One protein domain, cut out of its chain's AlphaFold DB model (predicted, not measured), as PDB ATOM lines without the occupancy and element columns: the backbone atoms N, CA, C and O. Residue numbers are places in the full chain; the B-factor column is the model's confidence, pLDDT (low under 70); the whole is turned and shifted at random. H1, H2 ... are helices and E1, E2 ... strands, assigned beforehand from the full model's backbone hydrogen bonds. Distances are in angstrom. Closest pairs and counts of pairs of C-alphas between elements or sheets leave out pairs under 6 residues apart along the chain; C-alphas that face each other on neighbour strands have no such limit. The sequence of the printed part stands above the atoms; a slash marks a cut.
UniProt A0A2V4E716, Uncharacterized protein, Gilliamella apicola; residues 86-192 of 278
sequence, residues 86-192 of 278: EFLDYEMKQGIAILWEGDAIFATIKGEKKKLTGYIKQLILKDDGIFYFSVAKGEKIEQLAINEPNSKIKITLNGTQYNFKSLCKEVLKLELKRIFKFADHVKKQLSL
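Overview. This is residues 86 to 192 of the 278 residues of an uncharacterized protein of Gilliamella apicola (UniProt A0A2V4E716). A strongly twisted antiparallel sheet, in which the long strands E2 and E3 bend sharply near residues 106 and 118, forms the main wall of the domain; the hairpin E6 and E7, with H1 beside it, makes one end. The longest helix, H2, grazes the sheet with residues 178 to 187 and runs out to the far end, near the small strand E1. The printed part has 107 residues, with seven named strands followed by two named helices, E1 to E7 and then H1 and H2; the sheet's order is E5, E4, E3, E2, E6, E7. The class is mixed, helices and strands. The whole is compact, with a radius of gyration of the C-alphas of 13.4 A and spans of 40 by 27 by 26 A.

Along the chain. In the sheet, E2 is residues 96 to 110, 23.4 A long, from C-alpha 96 at (11.468, -35.971, -36.805). E3 is residues 115 to 126, 21.3 A; E4 is 131 to 137, 19.2 A; E5 is 140 to 146, 19.5 A. E6 is residues 154 to 157 and E7 residues 160 to 162. E1, residues 90 to 92, begins at C-alpha 90 at (14.558, -26.221, -36.970). H1 is residues 164 to 170, 10.0 A long. H2, residues 176 to 192, is 24.2 A long and ends at C-alpha 192 at (12.899, -34.349, -54.538).

Arrangement. E2, E3, E4 and E5 form a meander, each strand the antiparallel neighbour of the one before. E2 bends by 113 degrees at residue 106 and E3 by 111 degrees at residue 118. In the hairpin E2 and E3, N 109 and O 116 are 2.7 A apart, within hydrogen-bond range. So are N 121 of E3 and O 134 of E4, at 2.9 A, and N 135 of E4 and O 142 of E5, at 2.8 A. On the other side of E2, N 110 and O 154 of E6 are 2.8 A apart; in the hairpin E6 and E7, N 155 and O 162 are 2.9 A apart. The edge strands are E5 and E7. H1 is on the sheet at a height of 6.5 A, beside the strands and over none of them; its closest C-alphas to E6 are those of Phe 164 and Ile 155, 7.4 A apart. H2 only grazes the sheet; its closest C-alphas to E3 are those of Ala 183 and Leu 125, 7.0 A apart. H1 and H2 only just touch, with 3 pairs of C-alphas within 8 A, H2 by residue 176 alone; the closest are those of Lys 169 and Leu 176, 6.5 A apart. They form a helical hairpin, opposite ways at a steep tilt of 41 degrees. In H1 and H2 every O i to N i+4 pair is within hydrogen-bond range. E1 pairs with no named strand; its closest C-alphas to E2 are those of Glu 91 and Ala 97, 5.7 A apart.

Size, cuts and confidence. The two C-alphas farthest apart, those of Gly 159 and Leu 192, are 42.8 A apart. The printed part has no cut and no long link; the link from E5 to E6 is short, and the other links are tight. Mean pLDDT of the printed part is 85.8, and residues 148 to 151 and 190 to 192 are under 70.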
ATOM      1  N   GLU A  86      19.088 -28.972 -41.263       83.69
ATOM      2  CA  GLU A  86      18.610 -27.765 -40.589       83.69
ATOM      3  C   GLU A  86      17.940 -26.793 -41.568       83.69
ATOM      4  O   GLU A  86      18.355 -26.656 -42.723       83.69
ATOM      5  N   PHE A  87      16.898 -26.093 -41.112       84.38
ATOM      6  CA  PHE A  87      16.235 -25.035 -41.874       84.38
ATOM      7  C   PHE A  87      15.521 -24.022 -40.964       84.38
ATOM      8  O   PHE A  87      14.628 -24.388 -40.202       84.38
ATOM      9  N   LEU A  88      15.849 -22.729 -41.110       78.06
ATOM     10  CA  LEU A  88      15.210 -21.598 -40.404       78.06
ATOM     11  C   LEU A  88      15.146 -21.723 -38.864       78.06
ATOM     12  O   LEU A  88      14.230 -21.153 -38.279       78.06
ATOM     13  N   ASP A  89      16.086 -22.432 -38.236       85.75
ATOM     14  CA  ASP A  89      16.183 -22.731 -36.787       85.75
ATOM     15  C   ASP A  89      15.568 -24.073 -36.346       85.75
ATOM     16  O   ASP A  89      15.606 -24.406 -35.163       85.75
ATOM     17  N   TYR A  90      15.027 -24.870 -37.272       87.88
ATOM     18  CA  TYR A  90      14.558 -26.221 -36.970       87.88
ATOM     19  C   TYR A  90      15.521 -27.274 -37.494       87.88
ATOM     20  O   TYR A  90      15.980 -27.203 -38.634       87.88
ATOM     21  N   GLU A  91      15.758 -28.287 -36.672       88.38
ATOM     22  CA  GLU A  91      16.582 -29.438 -37.005       88.38
ATOM     23  C   GLU A  91      15.687 -30.664 -37.202       88.38
ATOM     24  O   GLU A  91      14.891 -31.028 -36.332       88.38
ATOM     25  N   MET A  92      15.802 -31.299 -38.366       87.75
ATOM     26  CA  MET A  92      15.243 -32.616 -38.629       87.75
ATOM     27  C   MET A  92      16.283 -33.649 -38.211       87.75
ATOM     28  O   MET A  92      17.388 -33.633 -38.740       87.75
ATOM     29  N   LYS A  93      15.933 -34.544 -37.286       86.94
ATOM     30  CA  LYS A  93      16.763 -35.676 -36.862       86.94
ATOM     31  C   LYS A  93      15.996 -36.968 -37.068       86.94
ATOM     32  O   LYS A  93      14.897 -37.120 -36.542       86.94
ATOM     33  N   GLN A  94      16.557 -37.893 -37.847       83.12
ATOM     34  CA  GLN A  94      15.934 -39.197 -38.130       83.12
ATOM     35  C   GLN A  94      14.466 -39.073 -38.594       83.12
ATOM     36  O   GLN A  94      13.598 -39.851 -38.208       83.12
ATOM     37  N   GLY A  95      14.172 -38.049 -39.403       83.06
ATOM     38  CA  GLY A  95      12.827 -37.802 -39.928       83.06
ATOM     39  C   GLY A  95      11.825 -37.204 -38.931       83.06
ATOM     40  O   GLY A  95      10.632 -37.166 -39.230       83.06
ATOM     41  N   ILE A  96      12.282 -36.712 -37.774       89.31
ATOM     42  CA  ILE A  96      11.468 -35.971 -36.805       89.31
ATOM     43  C   ILE A  96      12.133 -34.630 -36.480       89.31
ATOM     44  O   ILE A  96      13.310 -34.570 -36.140       89.31
ATOM     45  N   ALA A  97      11.358 -33.553 -36.526       93.12
ATOM     46  CA  ALA A  97      11.753 -32.244 -36.033       93.12
ATOM     47  C   ALA A  97      10.815 -31.809 -34.905       93.12
ATOM     48  O   ALA A  97       9.593 -31.797 -35.072       93.12
ATOM     49  N   ILE A  98      11.375 -31.436 -33.757       94.19
ATOM     50  CA  ILE A  98      10.609 -30.904 -32.627       94.19
ATOM     51  C   ILE A  98      10.410 -29.406 -32.866       94.19
ATOM     52  O   ILE A  98      11.369 -28.645 -32.919       94.19
ATOM     53  N   LEU A  99       9.159 -28.983 -33.044       93.31
ATOM     54  CA  LEU A  99       8.818 -27.570 -33.250       93.31
ATOM     55  C   LEU A  99       8.525 -26.855 -31.937       93.31
ATOM     56  O   LEU A  99       8.700 -25.644 -31.834       93.31
ATOM     57  N   TRP A 100       8.012 -27.606 -30.968       94.12
ATOM     58  CA  TRP A 100       7.743 -27.141 -29.622       94.12
ATOM     59  C   TRP A 100       7.799 -28.318 -28.660       94.12
ATOM     60  O   TRP A 100       7.245 -29.385 -28.932       94.12
ATOM     61  N   GLU A 101       8.418 -28.074 -27.518       91.81
ATOM     62  CA  GLU A 101       8.441 -28.940 -26.353       91.81
ATOM     63  C   GLU A 101       8.344 -28.036 -25.130       91.81
ATOM     64  O   GLU A 101       8.970 -26.976 -25.081       91.81
ATOM     65  N   GLY A 102       7.511 -28.410 -24.168       80.88
ATOM     66  CA  GLY A 102       7.294 -27.580 -22.995       80.88
ATOM     67  C   GLY A 102       6.468 -28.277 -21.933       80.88
ATOM     68  O   GLY A 102       6.240 -29.491 -21.976       80.88
ATOM     69  N   ASP A 103       6.017 -27.482 -20.965       79.69
ATOM     70  CA  ASP A 103       5.220 -27.976 -19.852       79.69
ATOM     71  C   ASP A 103       3.942 -28.666 -20.338       79.69
ATOM     72  O   ASP A 103       3.363 -28.340 -21.372       79.69
ATOM     73  N   ALA A 104       3.504 -29.668 -19.580       79.31
ATOM     74  CA  ALA A 104       2.403 -30.538 -19.965       79.31
ATOM     75  C   ALA A 104       1.076 -29.756 -20.050       79.31
ATOM     76  O   ALA A 104       0.472 -29.443 -19.025       79.31
ATOM     77  N   ILE A 105       0.572 -29.497 -21.261       89.38
ATOM     78  CA  ILE A 105      -0.700 -28.783 -21.456       89.38
ATOM     79  C   ILE A 105      -1.834 -29.800 -21.567       89.38
ATOM     80  O   ILE A 105      -1.924 -30.533 -22.554       89.38
ATOM     81  N   PHE A 106      -2.732 -29.842 -20.582       91.19
ATOM     82  CA  PHE A 106      -3.904 -30.713 -20.668       91.19
ATOM     83  C   PHE A 106      -4.863 -30.235 -21.762       91.19
ATOM     84  O   PHE A 106      -5.352 -29.106 -21.733       91.19
ATOM     85  N   ALA A 107      -5.161 -31.116 -22.713       92.00
ATOM     86  CA  ALA A 107      -5.979 -30.816 -23.871       92.00
ATOM     87  C   ALA A 107      -6.948 -31.952 -24.196       92.00
ATOM     88  O   ALA A 107      -6.648 -33.141 -24.061       92.00
ATOM     89  N   THR A 108      -8.109 -31.580 -24.726       91.19
ATOM     90  CA  THR A 108      -8.964 -32.500 -25.478       91.19
ATOM     91  C   THR A 108      -8.933 -32.125 -26.949       91.19
ATOM     92  O   THR A 108      -9.411 -31.061 -27.338       91.19
ATOM     93  N   ILE A 109      -8.395 -33.016 -27.774       89.06
ATOM     94  CA  ILE A 109      -8.265 -32.854 -29.215       89.06
ATOM     95  C   ILE A 109      -9.313 -33.714 -29.913       89.06
ATOM     96  O   ILE A 109      -9.346 -34.937 -29.768       89.06
ATOM     97  N   LYS A 110     -10.184 -33.081 -30.692       86.56
ATOM     98  CA  LYS A 110     -11.209 -33.748 -31.495       86.56
ATOM     99  C   LYS A 110     -10.843 -33.622 -32.971       86.56
ATOM    100  O   LYS A 110     -10.984 -32.546 -33.549       86.56
ATOM    101  N   GLY A 111     -10.359 -34.715 -33.555       76.31
ATOM    102  CA  GLY A 111     -10.208 -34.875 -35.001       76.31
ATOM    103  C   GLY A 111     -11.464 -35.474 -35.640       76.31
ATOM    104  O   GLY A 111     -12.470 -35.699 -34.968       76.31
ATOM    105  N   GLU A 112     -11.404 -35.766 -36.942       71.06
ATOM    106  CA  GLU A 112     -12.561 -36.292 -37.688       71.06
ATOM    107  C   GLU A 112     -12.981 -37.699 -37.242       71.06
ATOM    108  O   GLU A 112     -14.169 -37.981 -37.136       71.06
ATOM    109  N   LYS A 113     -12.011 -38.579 -36.959       71.00
ATOM    110  CA  LYS A 113     -12.257 -39.994 -36.615       71.00
ATOM    111  C   LYS A 113     -11.885 -40.363 -35.182       71.00
ATOM    112  O   LYS A 113     -12.218 -41.449 -34.723       71.00
ATOM    113  N   LYS A 114     -11.154 -39.491 -34.482       77.62
ATOM    114  CA  LYS A 114     -10.571 -39.793 -33.173       77.62
ATOM    115  C   LYS A 114     -10.681 -38.589 -32.248       77.62
ATOM    116  O   LYS A 114     -10.380 -37.461 -32.639       77.62
ATOM    117  N   LYS A 115     -11.098 -38.852 -31.011       85.19
ATOM    118  CA  LYS A 115     -11.011 -37.919 -29.888       85.19
ATOM    119  C   LYS A 115      -9.888 -38.395 -28.980       85.19
ATOM    120  O   LYS A 115      -9.842 -39.572 -28.631       85.19
ATOM    121  N   LEU A 116      -9.007 -37.484 -28.605       87.62
ATOM    122  CA  LEU A 116      -7.855 -37.763 -27.770       87.62
ATOM    123  C   LEU A 116      -7.836 -36.756 -26.622       87.62
ATOM    124  O   LEU A 116      -7.972 -35.559 -26.848       87.62
ATOM    125  N   THR A 117      -7.718 -37.243 -25.392       90.12
ATOM    126  CA  THR A 117      -7.671 -36.410 -24.187       90.12
ATOM    127  C   THR A 117      -6.444 -36.800 -23.380       90.12
ATOM    128  O   THR A 117      -6.253 -37.986 -23.105       90.12
ATOM    129  N   GLY A 118      -5.625 -35.814 -23.025       91.81
ATOM    130  CA  GLY A 118      -4.370 -36.013 -22.310       91.81
ATOM    131  C   GLY A 118      -3.506 -34.756 -22.324       91.81
ATOM    132  O   GLY A 118      -3.984 -33.674 -22.653       91.81
ATOM    133  N   TYR A 119      -2.233 -34.895 -21.979       92.19
ATOM    134  CA  TYR A 119      -1.289 -33.784 -21.920       92.19
ATOM    135  C   TYR A 119      -0.475 -33.684 -23.205       92.19
ATOM    136  O   TYR A 119       0.281 -34.601 -23.523       92.19
ATOM    137  N   ILE A 120      -0.598 -32.575 -23.932       91.50
ATOM    138  CA  ILE A 120       0.287 -32.263 -25.056       91.50
ATOM    139  C   ILE A 120       1.688 -32.044 -24.483       91.50
ATOM    140  O   ILE A 120       1.880 -31.195 -23.613       91.50
ATOM    141  N   LYS A 121       2.645 -32.840 -24.958       92.00
ATOM    142  CA  LYS A 121       4.058 -32.771 -24.566       92.00
ATOM    143  C   LYS A 121       4.916 -32.121 -25.637       92.00
ATOM    144  O   LYS A 121       5.812 -31.351 -25.324       92.00
ATOM    145  N   GLN A 122       4.627 -32.434 -26.897       93.88
ATOM    146  CA  GLN A 122       5.400 -31.947 -28.031       93.88
ATOM    147  C   GLN A 122       4.494 -31.675 -29.229       93.88
ATOM    148  O   GLN A 122       3.493 -32.372 -29.447       93.88
ATOM    149  N   LEU A 123       4.899 -30.696 -30.032       93.50
ATOM    150  CA  LEU A 123       4.493 -30.551 -31.422       93.50
ATOM    151  C   LEU A 123       5.699 -30.898 -32.289       93.50
ATOM    152  O   LEU A 123       6.732 -30.233 -32.213       93.50
ATOM    153  N   ILE A 124       5.552 -31.917 -33.126       93.88
ATOM    154  CA  ILE A 124       6.603 -32.370 -34.034       93.88
ATOM    155  C   ILE A 124       6.155 -32.235 -35.488       93.88
ATOM    156  O   ILE A 124       4.963 -32.280 -35.796       93.88
ATOM    157  N   LEU A 125       7.119 -32.101 -36.385       91.62
ATOM    158  CA  LEU A 125       6.963 -32.250 -37.825       91.62
ATOM    159  C   LEU A 125       7.720 -33.505 -38.243       91.62
ATOM    160  O   LEU A 125       8.878 -33.667 -37.862       91.62
ATOM    161  N   LYS A 126       7.086 -34.387 -39.012       90.00
ATOM    162  CA  LYS A 126       7.776 -35.555 -39.571       90.00
ATOM    163  C   LYS A 126       8.230 -35.302 -41.005       90.00
ATOM    164  O   LYS A 126       7.854 -34.310 -41.629       90.00
ATOM    165  N   ASP A 127       9.054 -36.203 -41.518       83.25
ATOM    166  CA  ASP A 127       9.588 -36.212 -42.883       83.25
ATOM    167  C   ASP A 127       8.523 -36.279 -43.993       83.25
ATOM    168  O   ASP A 127       8.786 -35.856 -45.119       83.25
ATOM    169  N   ASP A 128       7.310 -36.727 -43.667       80.81
ATOM    170  CA  ASP A 128       6.108 -36.632 -44.504       80.81
ATOM    171  C   ASP A 128       5.579 -35.188 -44.670       80.81
ATOM    172  O   ASP A 128       4.698 -34.924 -45.495       80.81
ATOM    173  N   GLY A 129       6.124 -34.231 -43.911       82.75
ATOM    174  CA  GLY A 129       5.707 -32.835 -43.900       82.75
ATOM    175  C   GLY A 129       4.386 -32.582 -43.167       82.75
ATOM    176  O   GLY A 129       3.759 -31.539 -43.380       82.75
ATOM    177  N   ILE A 130       3.934 -33.525 -42.338       88.69
ATOM    178  CA  ILE A 130       2.716 -33.442 -41.530       88.69
ATOM    179  C   ILE A 130       3.089 -33.131 -40.076       88.69
ATOM    180  O   ILE A 130       4.082 -33.621 -39.535       88.69
ATOM    181  N   PHE A 131       2.276 -32.294 -39.430       90.81
ATOM    182  CA  PHE A 131       2.438 -31.961 -38.017       90.81
ATOM    183  C   PHE A 131       1.780 -33.019 -37.130       90.81
ATOM    184  O   PHE A 131       0.707 -33.527 -37.458       90.81
ATOM    185  N   TYR A 132       2.369 -33.300 -35.972       92.00
ATOM    186  CA  TYR A 132       1.823 -34.234 -34.996       92.00
ATOM    187  C   TYR A 132       1.885 -33.657 -33.585       92.00
ATOM    188  O   TYR A 132       2.929 -33.175 -33.151       92.00
ATOM    189  N   PHE A 133       0.787 -33.775 -32.836       91.31
ATOM    190  CA  PHE A 133       0.842 -33.616 -31.381       91.31
ATOM    191  C   PHE A 133       1.168 -34.954 -30.730       91.31
ATOM    192  O   PHE A 133       0.451 -35.932 -30.954       91.31
ATOM    193  N   SER A 134       2.198 -34.974 -29.888       90.88
ATOM    194  CA  SER A 134       2.454 -36.060 -28.941       90.88
ATOM    195  C   SER A 134       1.675 -35.776 -27.662       90.88
ATOM    196  O   SER A 134       1.930 -34.779 -26.981       90.88
ATOM    197  N   VAL A 135       0.715 -36.640 -27.339       90.88
ATOM    198  CA  VAL A 135      -0.192 -36.466 -26.205       90.88
ATOM    199  C   VAL A 135      -0.075 -37.646 -25.249       90.88
ATOM    200  O   VAL A 135      -0.327 -38.791 -25.618       90.88
ATOM    201  N   ALA A 136       0.289 -37.360 -24.003       90.00
ATOM    202  CA  ALA A 136       0.403 -38.345 -22.940       90.00
ATOM    203  C   ALA A 136      -0.955 -38.595 -22.265       90.00
ATOM    204  O   ALA A 136      -1.628 -37.657 -21.826       90.00
ATOM    205  N   LYS A 137      -1.343 -39.866 -22.144       87.31
ATOM    206  CA  LYS A 137      -2.538 -40.330 -21.433       87.31
ATOM    207  C   LYS A 137      -2.139 -41.458 -20.476       87.31
ATOM    208  O   LYS A 137      -2.054 -42.619 -20.873       87.31
ATOM    209  N   GLY A 138      -1.889 -41.104 -19.214       82.38
ATOM    210  CA  GLY A 138      -1.242 -42.009 -18.259       82.38
ATOM    211  C   GLY A 138       0.183 -42.324 -18.717       82.38
ATOM    212  O   GLY A 138       0.915 -41.414 -19.093       82.38
ATOM    213  N   GLU A 139       0.541 -43.606 -18.758       79.19
ATOM    214  CA  GLU A 139       1.863 -44.075 -19.207       79.19
ATOM    215  C   GLU A 139       2.012 -44.158 -20.738       79.19
ATOM    216  O   GLU A 139       3.103 -44.405 -21.247       79.19
ATOM    217  N   LYS A 140       0.931 -43.959 -21.505       86.50
ATOM    218  CA  LYS A 140       0.950 -44.083 -22.971       86.50
ATOM    219  C   LYS A 140       1.094 -42.723 -23.643       86.50
ATOM    220  O   LYS A 140       0.361 -41.788 -23.321       86.50
ATOM    221  N   ILE A 141       1.978 -42.638 -24.636       86.62
ATOM    222  CA  ILE A 141       2.079 -41.495 -25.549       86.62
ATOM    223  C   ILE A 141       1.371 -41.861 -26.850       86.62
ATOM    224  O   ILE A 141       1.713 -42.841 -27.508       86.62
ATOM    225  N   GLU A 142       0.384 -41.061 -27.231       88.75
ATOM    226  CA  GLU A 142      -0.316 -41.190 -28.502       88.75
ATOM    227  C   GLU A 142      -0.009 -39.987 -29.395       88.75
ATOM    228  O   GLU A 142      -0.012 -38.844 -28.939       88.75
ATOM    229  N   GLN A 143       0.222 -40.233 -30.686       88.12
ATOM    230  CA  GLN A 143       0.427 -39.173 -31.672       88.12
ATOM    231  C   GLN A 143      -0.841 -38.926 -32.490       88.12
ATOM    232  O   GLN A 143      -1.531 -39.864 -32.899       88.12
ATOM    233  N   LEU A 144      -1.133 -37.654 -32.760       87.12
ATOM    234  CA  LEU A 144      -2.242 -37.240 -33.616       87.12
ATOM    235  C   LEU A 144      -1.734 -36.394 -34.783       87.12
ATOM    236  O   LEU A 144      -1.197 -35.314 -34.559       87.12
ATOM    237  N   ALA A 145      -1.967 -36.869 -36.008       86.62
ATOM    238  CA  ALA A 145      -1.620 -36.178 -37.247       86.62
ATOM    239  C   ALA A 145      -2.535 -34.974 -37.531       86.62
ATOM    240  O   ALA A 145      -3.751 -35.036 -37.320       86.62
ATOM    241  N   ILE A 146      -1.954 -33.906 -38.075       84.88
ATOM    242  CA  ILE A 146      -2.611 -32.636 -38.385       84.88
ATOM    243  C   ILE A 146      -2.245 -32.226 -39.811       84.88
ATOM    244  O   ILE A 146      -1.178 -31.674 -40.086       84.88
ATOM    245  N   ASN A 147      -3.176 -32.476 -40.728       71.56
ATOM    246  CA  ASN A 147      -3.034 -32.114 -42.133       71.56
ATOM    247  C   ASN A 147      -3.523 -30.671 -42.355       71.56
ATOM    248  O   ASN A 147      -4.718 -30.419 -42.507       71.56
ATOM    249  N   GLU A 148      -2.608 -29.705 -42.340       63.91
ATOM    250  CA  GLU A 148      -2.875 -28.295 -42.676       63.91
ATOM    251  C   GLU A 148      -2.929 -28.105 -44.207       63.91
ATOM    252  O   GLU A 148      -2.053 -28.639 -44.894       63.91
ATOM    253  N   PRO A 149      -3.948 -27.403 -44.770       50.47
ATOM    254  CA  PRO A 149      -4.542 -26.152 -44.259       50.47
ATOM    255  C   PRO A 149      -6.038 -26.203 -43.866       50.47
ATOM    256  O   PRO A 149      -6.571 -25.189 -43.423       50.47
ATOM    257  N   ASN A 150      -6.715 -27.351 -44.000       51.12
ATOM    258  CA  ASN A 150      -8.167 -27.502 -43.771       51.12
ATOM    259  C   ASN A 150      -8.501 -28.402 -42.569       51.12
ATOM    260  O   ASN A 150      -9.564 -29.028 -42.526       51.12
ATOM    261  N   SER A 151      -7.592 -28.514 -41.599       62.75
ATOM    262  CA  SER A 151      -7.813 -29.391 -40.451       62.75
ATOM    263  C   SER A 151      -9.032 -28.910 -39.642       62.75
ATOM    264  O   SER A 151      -9.031 -27.839 -39.039       62.75
ATOM    265  N   LYS A 152     -10.108 -29.710 -39.606       72.12
ATOM    266  CA  LYS A 152     -11.300 -29.469 -38.760       72.12
ATOM    267  C   LYS A 152     -11.047 -29.810 -37.285       72.12
ATOM    268  O   LYS A 152     -11.979 -30.108 -36.537       72.12
ATOM    269  N   ILE A 153      -9.780 -29.834 -36.881       82.00
ATOM    270  CA  ILE A 153      -9.372 -30.265 -35.553       82.00
ATOM    271  C   ILE A 153      -9.742 -29.166 -34.563       82.00
ATOM    272  O   ILE A 153      -9.387 -28.002 -34.743       82.00
ATOM    273  N   LYS A 154     -10.463 -29.557 -33.512       89.06
ATOM    274  CA  LYS A 154     -10.807 -28.679 -32.393       89.06
ATOM    275  C   LYS A 154     -10.020 -29.096 -31.166       89.06
ATOM    276  O   LYS A 154     -10.077 -30.260 -30.767       89.06
ATOM    277  N   ILE A 155      -9.311 -28.150 -30.571       90.25
ATOM    278  CA  ILE A 155      -8.433 -28.370 -29.425       90.25
ATOM    279  C   ILE A 155      -9.006 -27.568 -28.271       90.25
ATOM    280  O   ILE A 155      -9.089 -26.351 -28.350       90.25
ATOM    281  N   THR A 156      -9.472 -28.243 -27.228       92.75
ATOM    282  CA  THR A 156     -10.048 -27.583 -26.053       92.75
ATOM    283  C   THR A 156      -9.044 -27.595 -24.914       92.75
ATOM    284  O   THR A 156      -8.647 -28.680 -24.481       92.75
ATOM    285  N   LEU A 157      -8.674 -26.409 -24.430       91.94
ATOM    286  CA  LEU A 157      -7.856 -26.199 -23.236       91.94
ATOM    287  C   LEU A 157      -8.686 -25.425 -22.212       91.94
ATOM    288  O   LEU A 157      -9.175 -24.348 -22.537       91.94
ATOM    289  N   ASN A 158      -8.860 -25.955 -21.000       87.19
ATOM    290  CA  ASN A 158      -9.578 -25.277 -19.905       87.19
ATOM    291  C   ASN A 158     -10.935 -24.656 -20.318       87.19
ATOM    292  O   ASN A 158     -11.300 -23.577 -19.867       87.19
ATOM    293  N   GLY A 159     -11.677 -25.323 -21.210       85.19
ATOM    294  CA  GLY A 159     -12.970 -24.852 -21.728       85.19
ATOM    295  C   GLY A 159     -12.897 -23.956 -22.973       85.19
ATOM    296  O   GLY A 159     -13.888 -23.855 -23.694       85.19
ATOM    297  N   THR A 160     -11.735 -23.391 -23.302       92.31
ATOM    298  CA  THR A 160     -11.529 -22.572 -24.506       92.31
ATOM    299  C   THR A 160     -11.189 -23.445 -25.711       92.31
ATOM    300  O   THR A 160     -10.343 -24.338 -25.626       92.31
ATOM    301  N   GLN A 161     -11.838 -23.195 -26.851       91.94
ATOM    302  CA  GLN A 161     -11.590 -23.917 -28.101       91.94
ATOM    303  C   GLN A 161     -10.618 -23.164 -29.011       91.94
ATOM    304  O   GLN A 161     -10.835 -22.004 -29.347       91.94
ATOM    305  N   TYR A 162      -9.611 -23.883 -29.488       91.44
ATOM    306  CA  TYR A 162      -8.614 -23.438 -30.449       91.44
ATOM    307  C   TYR A 162      -8.670 -24.308 -31.707       91.44
ATOM    308  O   TYR A 162      -8.976 -25.505 -31.648       91.44
ATOM    309  N   ASN A 163      -8.333 -23.714 -32.851       89.56
ATOM    310  CA  ASN A 163      -7.882 -24.481 -34.013       89.56
ATOM    311  C   ASN A 163      -6.350 -24.656 -33.945       89.56
ATOM    312  O   ASN A 163      -5.712 -24.184 -33.005       89.56
ATOM    313  N   PHE A 164      -5.744 -25.347 -34.912       89.19
ATOM    314  CA  PHE A 164      -4.295 -25.573 -34.890       89.19
ATOM    315  C   PHE A 164      -3.485 -24.263 -34.931       89.19
ATOM    316  O   PHE A 164      -2.635 -24.043 -34.072       89.19
ATOM    317  N   LYS A 165      -3.786 -23.359 -35.875       90.19
ATOM    318  CA  LYS A 165      -3.096 -22.060 -36.034       90.19
ATOM    319  C   LYS A 165      -3.230 -21.184 -34.785       90.19
ATOM    320  O   LYS A 165      -2.227 -20.746 -34.229       90.19
ATOM    321  N   SER A 166      -4.482 -20.998 -34.370       91.31
ATOM    322  CA  SER A 166      -4.971 -20.920 -32.996       91.31
ATOM    323  C   SER A 166      -3.957 -21.139 -31.887       91.31
ATOM    324  O   SER A 166      -3.275 -20.242 -31.390       91.31
ATOM    325  N   LEU A 167      -3.883 -22.420 -31.538       91.94
ATOM    326  CA  LEU A 167      -3.076 -22.978 -30.477       91.94
ATOM    327  C   LEU A 167      -1.592 -22.648 -30.659       91.94
ATOM    328  O   LEU A 167      -0.946 -22.197 -29.718       91.94
ATOM    329  N   CYS A 168      -1.060 -22.842 -31.871       91.56
ATOM    330  CA  CYS A 168       0.355 -22.628 -32.161       91.56
ATOM    331  C   CYS A 168       0.778 -21.181 -31.895       91.56
ATOM    332  O   CYS A 168       1.809 -20.955 -31.271       91.56
ATOM    333  N   LYS A 169      -0.026 -20.203 -32.318       93.12
ATOM    334  CA  LYS A 169       0.285 -18.782 -32.130       93.12
ATOM    335  C   LYS A 169       0.039 -18.323 -30.693       93.12
ATOM    336  O   LYS A 169       0.879 -17.650 -30.101       93.12
ATOM    337  N   GLU A 170      -1.134 -18.632 -30.148       93.06
ATOM    338  CA  GLU A 170      -1.607 -18.010 -28.908       93.06
ATOM    339  C   GLU A 170      -1.097 -18.722 -27.658       93.06
ATOM    340  O   GLU A 170      -0.780 -18.054 -26.673       93.06
ATOM    341  N   VAL A 171      -0.974 -20.050 -27.711       92.31
ATOM    342  CA  VAL A 171      -0.609 -20.887 -26.562       92.31
ATOM    343  C   VAL A 171       0.850 -21.316 -26.650       92.31
ATOM    344  O   VAL A 171       1.612 -21.051 -25.728       92.31
ATOM    345  N   LEU A 172       1.264 -21.909 -27.775       92.25
ATOM    346  CA  LEU A 172       2.634 -22.417 -27.952       92.25
ATOM    347  C   LEU A 172       3.646 -21.318 -28.320       92.25
ATOM    348  O   LEU A 172       4.842 -21.581 -28.366       92.25
ATOM    349  N   LYS A 173       3.166 -20.094 -28.591       93.62
ATOM    350  CA  LYS A 173       3.971 -18.913 -28.956       93.62
ATOM    351  C   LYS A 173       4.901 -19.135 -30.162       93.62
ATOM    352  O   LYS A 173       5.969 -18.539 -30.247       93.62
ATOM    353  N   LEU A 174       4.475 -19.956 -31.122       91.75
ATOM    354  CA  LEU A 174       5.224 -20.260 -32.342       91.75
ATOM    355  C   LEU A 174       4.953 -19.247 -33.458       91.75
ATOM    356  O   LEU A 174       3.817 -18.817 -33.687       91.75
ATOM    357  N   GLU A 175       5.987 -18.934 -34.241       92.81
ATOM    358  CA  GLU A 175       5.836 -18.126 -35.450       92.81
ATOM    359  C   GLU A 175       5.272 -18.976 -36.600       92.81
ATOM    360  O   GLU A 175       5.995 -19.711 -37.277       92.81
ATOM    361  N   LEU A 176       3.966 -18.839 -36.866       90.56
ATOM    362  CA  LEU A 176       3.249 -19.623 -37.886       90.56
ATOM    363  C   LEU A 176       3.942 -19.622 -39.257       90.56
ATOM    364  O   LEU A 176       4.034 -20.654 -39.918       90.56
ATOM    365  N   LYS A 177       4.459 -18.463 -39.687       89.94
ATOM    366  CA  LYS A 177       5.133 -18.323 -40.983       89.94
ATOM    367  C   LYS A 177       6.383 -19.201 -41.074       89.94
ATOM    368  O   LYS A 177       6.653 -19.726 -42.152       89.94
ATOM    369  N   ARG A 178       7.131 -19.371 -39.979       91.31
ATOM    370  CA  ARG A 178       8.341 -20.203 -39.953       91.31
ATOM    371  C   ARG A 178       7.998 -21.684 -39.973       91.31
ATOM    372  O   ARG A 178       8.469 -22.379 -40.866       91.31
ATOM    373  N   ILE A 179       7.122 -22.142 -39.075       91.50
ATOM    374  CA  ILE A 179       6.765 -23.570 -39.000       91.50
ATOM    375  C   ILE A 179       6.124 -24.076 -40.299       91.50
ATOM    376  O   ILE A 179       6.424 -25.183 -40.740       91.50
ATOM    377  N   PHE A 180       5.300 -23.260 -40.973       89.75
ATOM    378  CA  PHE A 180       4.715 -23.648 -42.259       89.75
ATOM    379  C   PHE A 180       5.726 -23.613 -43.400       89.75
ATOM    380  O   PHE A 180       5.740 -24.534 -44.210       89.75
ATOM    381  N   LYS A 181       6.625 -22.620 -43.439       89.50
ATOM    382  CA  LYS A 181       7.735 -22.622 -44.405       89.50
ATOM    383  C   LYS A 181       8.628 -23.846 -44.241       89.50
ATOM    384  O   LYS A 181       9.069 -24.397 -45.245       89.50
ATOM    385  N   PHE A 182       8.894 -24.260 -43.004       90.06
ATOM    386  CA  PHE A 182       9.660 -25.466 -42.739       90.06
ATOM    387  C   PHE A 182       8.906 -26.709 -43.219       90.06
ATOM    388  O   PHE A 182       9.456 -27.459 -44.013       90.06
ATOM    389  N   ALA A 183       7.623 -26.870 -42.883       88.25
ATOM    390  CA  ALA A 183       6.806 -27.968 -43.406       88.25
ATOM    391  C   ALA A 183       6.758 -28.018 -44.942       88.25
ATOM    392  O   ALA A 183       6.898 -29.091 -45.529       88.25
ATOM    393  N   ASP A 184       6.625 -26.873 -45.612       86.31
ATOM    394  CA  ASP A 184       6.682 -26.799 -47.073       86.31
ATOM    395  C   ASP A 184       8.061 -27.190 -47.616       86.31
ATOM    396  O   ASP A 184       8.154 -27.853 -48.651       86.31
ATOM    397  N   HIS A 185       9.137 -26.810 -46.924       86.12
ATOM    398  CA  HIS A 185      10.491 -27.236 -47.258       86.12
ATOM    399  C   HIS A 185      10.647 -28.756 -47.118       86.12
ATOM    400  O   HIS A 185      11.134 -29.391 -48.053       86.12
ATOM    401  N   VAL A 186      10.156 -29.355 -46.028       84.19
ATOM    402  CA  VAL A 186      10.165 -30.813 -45.825       84.19
ATOM    403  C   VAL A 186       9.396 -31.524 -46.939       84.19
ATOM    404  O   VAL A 186       9.923 -32.454 -47.545       84.19
ATOM    405  N   LYS A 187       8.197 -31.047 -47.301       78.94
ATOM    406  CA  LYS A 187       7.411 -31.606 -48.418       78.94
ATOM    407  C   LYS A 187       8.144 -31.501 -49.754       78.94
ATOM    408  O   LYS A 187       8.114 -32.440 -50.548       78.94
ATOM    409  N   LYS A 188       8.823 -30.378 -50.009       78.31
ATOM    410  CA  LYS A 188       9.656 -30.203 -51.207       78.31
ATOM    411  C   LYS A 188      10.828 -31.177 -51.208       78.31
ATOM    412  O   LYS A 188      11.028 -31.863 -52.204       78.31
ATOM    413  N   GLN A 189      11.549 -31.315 -50.100       75.06
ATOM    414  CA  GLN A 189      12.619 -32.302 -49.990       75.06
ATOM    415  C   GLN A 189      12.105 -33.740 -50.133       75.06
ATOM    416  O   GLN A 189      12.752 -34.565 -50.767       75.06
ATOM    417  N   LEU A 190      10.935 -34.072 -49.583       68.94
ATOM    418  CA  LEU A 190      10.289 -35.365 -49.815       68.94
ATOM    419  C   LEU A 190      10.051 -35.577 -51.315       68.94
ATOM    420  O   LEU A 190      10.439 -36.611 -51.846       68.94
ATOM    421  N   SER A 191       9.490 -34.579 -52.004       61.03
ATOM    422  CA  SER A 191       9.213 -34.657 -53.442       61.03
ATOM    423  C   SER A 191      10.468 -34.810 -54.307       61.03
ATOM    424  O   SER A 191      10.385 -35.417 -55.369       61.03
ATOM    425  N   LEU A 192      11.610 -34.293 -53.846       66.62
ATOM    426  CA  LEU A 192      12.899 -34.349 -54.538       66.62
ATOM    427  C   LEU A 192      13.739 -35.576 -54.165       66.62
ATOM    428  O   LEU A 192      14.763 -35.811 -54.795       66.62
TER     429      LEU A 192